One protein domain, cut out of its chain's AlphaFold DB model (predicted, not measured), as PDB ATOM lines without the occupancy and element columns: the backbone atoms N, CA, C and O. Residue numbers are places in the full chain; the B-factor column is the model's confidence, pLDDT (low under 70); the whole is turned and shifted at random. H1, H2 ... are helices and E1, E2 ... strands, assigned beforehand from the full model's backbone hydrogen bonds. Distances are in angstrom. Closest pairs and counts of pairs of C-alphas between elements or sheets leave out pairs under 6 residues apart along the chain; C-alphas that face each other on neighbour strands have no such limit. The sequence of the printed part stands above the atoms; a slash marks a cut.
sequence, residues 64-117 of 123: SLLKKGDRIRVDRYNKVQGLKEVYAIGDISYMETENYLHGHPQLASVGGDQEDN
ATOM      1  N   SER A  64     209.029 137.441 192.531       78.69
ATOM      2  CA  SER A  64     208.115 138.437 191.953       78.69
ATOM      3  C   SER A  64     208.467 139.888 192.300       78.69
ATOM      4  O   SER A  64     208.019 140.807 191.614       78.69
ATOM      5  N   LEU A  65     209.251 140.106 193.358       77.25
ATOM      6  CA  LEU A  65     209.732 141.420 193.779       77.25
ATOM      7  C   LEU A  65     211.062 141.789 193.118       77.25
ATOM      8  O   LEU A  65     211.524 142.914 193.289       77.25
ATOM      9  N   LEU A  66     211.670 140.870 192.368       81.81
ATOM     10  CA  LEU A  66     212.946 141.097 191.709       81.81
ATOM     11  C   LEU A  66     212.752 141.696 190.319       81.81
ATOM     12  O   LEU A  66     211.846 141.343 189.560       81.81
ATOM     13  N   LYS A  67     213.628 142.636 189.993       82.44
ATOM     14  CA  LYS A  67     213.719 143.309 188.701       82.44
ATOM     15  C   LYS A  67     215.102 143.068 188.103       82.44
ATOM     16  O   LYS A  67     215.926 142.347 188.661       82.44
ATOM     17  N   LYS A  68     215.343 143.640 186.921       73.38
ATOM     18  CA  LYS A  68     216.598 143.479 186.176       73.38
ATOM     19  C   LYS A  68     217.814 143.751 187.079       73.38
ATOM     20  O   LYS A  68     217.858 144.783 187.744       73.38
ATOM     21  N   GLY A  69     218.794 142.845 187.048       71.00
ATOM     22  CA  GLY A  69     220.022 142.944 187.845       71.00
ATOM     23  C   GLY A  69     219.859 142.548 189.315       71.00
ATOM     24  O   GLY A  69     220.604 143.054 190.145       71.00
ATOM     25  N   ASP A  70     218.873 141.699 189.630       77.56
ATOM     26  CA  ASP A  70     218.588 141.206 190.985       77.56
ATOM     27  C   ASP A  70     218.319 142.324 192.005       77.56
ATOM     28  O   ASP A  70     218.653 142.244 193.186       77.56
ATOM     29  N   ARG A  71     217.669 143.391 191.532       83.12
ATOM     30  CA  ARG A  71     217.255 144.531 192.355       83.12
ATOM     31  C   ARG A  71     215.836 144.318 192.880       83.12
ATOM     32  O   ARG A  71     214.964 143.847 192.151       83.12
ATOM     33  N   ILE A  72     215.590 144.692 194.129       84.50
ATOM     34  CA  ILE A  72     214.328 144.524 194.848       84.50
ATOM     35  C   ILE A  72     213.437 145.740 194.606       84.50
ATOM     36  O   ILE A  72     213.842 146.877 194.843       84.50
ATOM     37  N   ARG A  73     212.200 145.506 194.166       87.62
ATOM     38  CA  ARG A  73     211.211 146.563 193.958       87.62
ATOM     39  C   ARG A  73     210.842 147.234 195.280       87.62
ATOM     40  O   ARG A  73     210.388 146.570 196.214       87.62
ATOM     41  N   VAL A  74     210.978 148.554 195.309       85.69
ATOM     42  CA  VAL A  74     210.633 149.386 196.464       85.69
ATOM     43  C   VAL A  74     209.668 150.505 196.091       85.69
ATOM     44  O   VAL A  74     209.562 150.885 194.923       85.69
ATOM     45  N   ASP A  75     208.949 151.014 197.088       86.31
ATOM     46  CA  ASP A  75     208.175 152.249 196.967       86.31
ATOM     47  C   ASP A  75     209.061 153.502 197.111       86.31
ATOM     48  O   ASP A  75     210.286 153.418 197.209       86.31
ATOM     49  N   ARG A  76     208.434 154.685 197.126       85.00
ATOM     50  CA  ARG A  76     209.113 155.988 197.261       85.00
ATOM     51  C   ARG A  76     209.839 156.181 198.595       85.00
ATOM     52  O   ARG A  76     210.673 157.072 198.680       85.00
ATOM     53  N   TYR A  77     209.543 155.345 199.586       83.00
ATOM     54  CA  TYR A  77     210.131 155.354 200.923       83.00
ATOM     55  C   TYR A  77     211.146 154.213 201.100       83.00
ATOM     56  O   TYR A  77     211.451 153.828 202.228       83.00
ATOM     57  N   ASN A  78     211.636 153.634 199.995       81.88
ATOM     58  CA  ASN A  78     212.551 152.489 199.967       81.88
ATOM     59  C   ASN A  78     211.979 151.205 200.597       81.88
ATOM     60  O   ASN A  78     212.721 150.256 200.858       81.88
ATOM     61  N   LYS A  79     210.665 151.134 200.836       80.94
ATOM     62  CA  LYS A  79     210.036 149.969 201.457       80.94
ATOM     63  C   LYS A  79     209.784 148.886 200.422       80.94
ATOM     64  O   LYS A  79     209.230 149.143 199.352       80.94
ATOM     65  N   VAL A  80     210.144 147.651 200.759       82.00
ATOM     66  CA  VAL A  80     209.909 146.497 199.893       82.00
ATOM     67  C   VAL A  80     208.415 146.202 199.828       82.00
ATOM     68  O   VAL A  80     207.745 145.998 200.844       82.00
ATOM     69  N   GLN A  81     207.883 146.163 198.610       76.06
ATOM     70  CA  GLN A  81     206.459 145.948 198.399       76.06
ATOM     71  C   GLN A  81     206.030 144.572 198.941       76.06
ATOM     72  O   GLN A  81     206.632 143.551 198.629       76.06
ATOM     73  N   GLY A  82     204.970 144.535 199.753       73.31
ATOM     74  CA  GLY A  82     204.429 143.288 200.308       73.31
ATOM     75  C   GLY A  82     205.135 142.758 201.562       73.31
ATOM     76  O   GLY A  82     204.670 141.768 202.121       73.31
ATOM     77  N   LEU A  83     206.188 143.424 202.052       70.88
ATOM     78  CA  LEU A  83     206.836 143.102 203.328       70.88
ATOM     79  C   LEU A  83     206.620 144.230 204.349       70.88
ATOM     80  O   LEU A  83     206.647 145.420 204.025       70.88
ATOM     81  N   LYS A  84     206.368 143.860 205.609       70.44
ATOM     82  CA  LYS A  84     206.313 144.823 206.717       70.44
ATOM     83  C   LYS A  84     207.729 145.066 207.224       70.44
ATOM     84  O   LYS A  84     208.463 144.111 207.428       70.44
ATOM     85  N   GLU A  85     208.071 146.338 207.413       75.19
ATOM     86  CA  GLU A  85     209.328 146.773 208.049       75.19
ATOM     87  C   GLU A  85     210.617 146.342 207.322       75.19
ATOM     88  O   GLU A  85     211.699 146.387 207.897       75.19
ATOM     89  N   VAL A  86     210.523 145.972 206.040       74.50
ATOM     90  CA  VAL A  86     211.683 145.663 205.193       74.50
ATOM     91  C   VAL A  86     211.910 146.798 204.204       74.50
ATOM     92  O   VAL A  86     210.990 147.195 203.484       74.50
ATOM     93  N   TYR A  87     213.151 147.277 204.144       77.62
ATOM     94  CA  TYR A  87     213.589 148.371 203.283       77.62
ATOM     95  C   TYR A  87     214.815 147.937 202.474       77.62
ATOM     96  O   TYR A  87     215.640 147.169 202.967       77.62
ATOM     97  N   ALA A  88     214.922 148.407 201.233       77.44
ATOM     98  CA  ALA A  88     216.068 148.161 200.364       77.44
ATOM     99  C   ALA A  88     216.553 149.488 199.766       77.44
ATOM    100  O   ALA A  88     215.773 150.212 199.152       77.44
ATOM    101  N   ILE A  89     217.841 149.783 199.937       80.19
ATOM    102  CA  ILE A  89     218.507 151.023 199.502       80.19
ATOM    103  C   ILE A  89     219.748 150.699 198.661       80.19
ATOM    104  O   ILE A  89     220.170 149.544 198.591       80.19
ATOM    105  N   GLY A  90     220.338 151.701 198.018       75.31
ATOM    106  CA  GLY A  90     221.548 151.553 197.215       75.31
ATOM    107  C   GLY A  90     221.353 150.612 196.026       75.31
ATOM    108  O   GLY A  90     220.263 150.519 195.450       75.31
ATOM    109  N   ASP A  91     222.413 149.885 195.672       76.56
ATOM    110  CA  ASP A  91     222.486 149.098 194.436       76.56
ATOM    111  C   ASP A  91     221.453 147.973 194.336       76.56
ATOM    112  O   ASP A  91     221.129 147.550 193.224       76.56
ATOM    113  N   ILE A  92     220.914 147.517 195.474       77.81
ATOM    114  CA  ILE A  92     219.884 146.475 195.540       77.81
ATOM    115  C   ILE A  92     218.459 147.039 195.442       77.81
ATOM    116  O   ILE A  92     217.526 146.278 195.215       77.81
ATOM    117  N   SER A  93     218.254 148.352 195.573       83.25
ATOM    118  CA  SER A  93     216.929 148.976 195.459       83.25
ATOM    119  C   SER A  93     216.520 149.177 193.999       83.25
ATOM    120  O   SER A  93     217.338 149.548 193.158       83.25
ATOM    121  N   TYR A  94     215.247 148.966 193.676       86.56
ATOM    122  CA  TYR A  94     214.652 149.280 192.378       86.56
ATOM    123  C   TYR A  94     213.416 150.161 192.585       86.56
ATOM    124  O   TYR A  94     212.308 149.660 192.794       86.56
ATOM    125  N   MET A  95     213.625 151.480 192.553       86.50
ATOM    126  CA  MET A  95     212.572 152.486 192.715       86.50
ATOM    127  C   MET A  95     212.167 153.061 191.354       86.50
ATOM    128  O   MET A  95     212.937 153.789 190.729       86.50
ATOM    129  N   GLU A  96     210.958 152.737 190.898       86.81
ATOM    130  CA  GLU A  96     210.389 153.310 189.673       86.81
ATOM    131  C   GLU A  96     209.794 154.692 189.960       86.81
ATOM    132  O   GLU A  96     209.069 154.889 190.936       86.81
ATOM    133  N   THR A  97     210.096 155.651 189.091       83.19
ATOM    134  CA  THR A  97     209.562 157.018 189.143       83.19
ATOM    135  C   THR A  97     209.304 157.507 187.718       83.19
ATOM    136  O   THR A  97     209.786 156.888 186.770       83.19
ATOM    137  N   GLU A  98     208.582 158.616 187.542       82.31
ATOM    138  CA  GLU A  98     208.316 159.181 186.207       82.31
ATOM    139  C   GLU A  98     209.611 159.474 185.430       82.31
ATOM    140  O   GLU A  98     209.707 159.169 184.243       82.31
ATOM    141  N   ASN A  99     210.644 159.954 186.129       82.00
ATOM    142  CA  ASN A  99     211.959 160.246 185.552       82.00
ATOM    143  C   ASN A  99     212.879 159.010 185.472       82.00
ATOM    144  O   ASN A  99     213.879 159.027 184.759       82.00
ATOM    145  N   TYR A 100     212.551 157.930 186.191       81.44
ATOM    146  CA  TYR A 100     213.365 156.716 186.302       81.44
ATOM    147  C   TYR A 100     212.495 155.460 186.188       81.44
ATOM    148  O   TYR A 100     212.316 154.701 187.143       81.44
ATOM    149  N   LEU A 101     211.978 155.214 184.981       82.69
ATOM    150  CA  LEU A 101     211.115 154.063 184.666       82.69
ATOM    151  C   LEU A 101     211.802 152.701 184.869       82.69
ATOM    152  O   LEU A 101     211.137 151.670 184.955       82.69
ATOM    153  N   HIS A 102     213.138 152.682 184.927       83.56
ATOM    154  CA  HIS A 102     213.946 151.469 185.075       83.56
ATOM    155  C   HIS A 102     214.798 151.447 186.350       83.56
ATOM    156  O   HIS A 102     215.823 150.763 186.412       83.56
ATOM    157  N   GLY A 103     214.372 152.196 187.368       81.12
ATOM    158  CA  GLY A 103     215.143 152.384 188.586       81.12
ATOM    159  C   GLY A 103     216.222 153.453 188.435       81.12
ATOM    160  O   GLY A 103     216.687 153.760 187.336       81.12
ATOM    161  N   HIS A 104     216.641 154.013 189.567       81.31
ATOM    162  CA  HIS A 104     217.757 154.952 189.611       81.31
ATOM    163  C   HIS A 104     219.083 154.277 189.208       81.31
ATOM    164  O   HIS A 104     219.220 153.052 189.371       81.31
ATOM    165  N   PRO A 105     220.056 155.050 188.687       78.62
ATOM    166  CA  PRO A 105     221.404 154.556 188.432       78.62
ATOM    167  C   PRO A 105     222.094 154.130 189.738       78.62
ATOM    168  O   PRO A 105     221.864 154.715 190.792       78.62
ATOM    169  N   GLN A 106     222.948 153.111 189.648       75.06
ATOM    170  CA  GLN A 106     223.725 152.562 190.765       75.06
ATOM    171  C   GLN A 106     224.951 153.448 191.026       75.06
ATOM    172  O   GLN A 106     226.044 153.196 190.523       75.06
ATOM    173  N   LEU A 107     224.724 154.568 191.715       77.19
ATOM    174  CA  LEU A 107     225.748 155.546 192.084       77.19
ATOM    175  C   LEU A 107     225.738 155.757 193.596       77.19
ATOM    176  O   LEU A 107     224.674 155.822 194.209       77.19
ATOM    177  N   ALA A 108     226.919 155.959 194.184       67.56
ATOM    178  CA  ALA A 108     227.051 156.218 195.618       67.56
ATOM    179  C   ALA A 108     226.240 157.443 196.078       67.56
ATOM    180  O   ALA A 108     225.646 157.414 197.151       67.56
ATOM    181  N   SER A 109     226.149 158.485 195.241       71.75
ATOM    182  CA  SER A 109     225.326 159.668 195.524       71.75
ATOM    183  C   SER A 109     223.844 159.324 195.677       71.75
ATOM    184  O   SER A 109     223.201 159.817 196.590       71.75
ATOM    185  N   VAL A 110     223.325 158.415 194.846       73.81
ATOM    186  CA  VAL A 110     221.929 157.957 194.922       73.81
ATOM    187  C   VAL A 110     221.686 157.168 196.208       73.81
ATOM    188  O   VAL A 110     220.627 157.303 196.809       73.81
ATOM    189  N   GLY A 111     222.661 156.364 196.645       63.69
ATOM    190  CA  GLY A 111     222.587 155.667 197.930       63.69
ATOM    191  C   GLY A 111     222.498 156.637 199.110       63.69
ATOM    192  O   GLY A 111     221.634 156.460 199.964       63.69
ATOM    193  N   GLY A 112     223.325 157.688 199.107       64.75
ATOM    194  CA  GLY A 112     223.259 158.765 200.102       64.75
ATOM    195  C   GLY A 112     221.915 159.497 200.088       64.75
ATOM    196  O   GLY A 112     221.286 159.635 201.130       64.75
ATOM    197  N   ASP A 113     221.403 159.859 198.907       72.19
ATOM    198  CA  ASP A 113     220.094 160.520 198.771       72.19
ATOM    199  C   ASP A 113     218.936 159.653 199.307       72.19
ATOM    200  O   ASP A 113     217.967 160.169 199.866       72.19
ATOM    201  N   GLN A 114     219.018 158.330 199.138       72.94
ATOM    202  CA  GLN A 114     218.023 157.381 199.646       72.94
ATOM    203  C   GLN A 114     218.084 157.196 201.168       72.94
ATOM    204  O   GLN A 114     217.058 156.874 201.771       72.94
ATOM    205  N   GLU A 115     219.264 157.358 201.766       64.50
ATOM    206  CA  GLU A 115     219.486 157.293 203.213       64.50
ATOM    207  C   GLU A 115     219.026 158.585 203.900       64.50
ATOM    208  O   GLU A 115     218.270 158.531 204.871       64.50
ATOM    209  N   ASP A 116     219.404 159.738 203.342       63.75
ATOM    210  CA  ASP A 116     219.086 161.056 203.894       63.75
ATOM    211  C   ASP A 116     217.621 161.460 203.674       63.75
ATOM    212  O   ASP A 116     217.098 162.322 204.387       63.75
ATOM    213  N   ASN A 117     216.934 160.865 202.689       54.34
ATOM    214  CA  ASN A 117     215.604 161.316 202.308       54.34
ATOM    215  C   ASN A 117     214.645 160.174 201.902       54.34
ATOM    216  O   ASN A 117     214.594 159.781 200.733       54.34
TER     217      ASN A 117
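This is residues 64 to 117 of the 123 residues of the protein "Pyr_redox_2 domain-containing protein" of Chitinophagaceae bacterium (UniProt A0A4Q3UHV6). With little regular structure, this is a small body of loops round a short ribbon of two parallel strands, E1 and E2, with one short helix, H1, off to one side. Two long loops, residues 75 to 92 and 96 to 107, make much of the rest. The printed part has 54 residues in the order E1, E2, H1; its class is mixed, with only 16 residues in named elements. It is compact, with a radius of gyration of the C-alphas of 10.2 A, and spans 26 by 22 by 20 A.

Look first at E1, residues 71 to 74, and its parallel neighbour E2, residues 93 to 95, at 48 degrees between directions. Their C-alphas 73 and 94 face each other at 4.7 A; N 94 and O 72, 2.8 A apart, are within hydrogen-bond range. Residues 66 to 67 pair antiparallel with residues 71 to 72 of E1. H1, residues 108 to 116, is apart from E1; every O i to N i+4 pair in it is within hydrogen-bond range.

Find C-alpha 71 at (217.255, 144.531, 192.355), where E1 begins its 9.2 A; E2 covers 6.2 A. H1 runs 12.5 A to C-alpha 116 at (219.086, 161.056, 203.894).

The C-alphas farthest apart, of Ser 64 and Asp 116, are 27.8 A apart. Both links are long, and the printed part has no cut. Residues 108, 111 to 112 and 115 to 117 have pLDDT under 70.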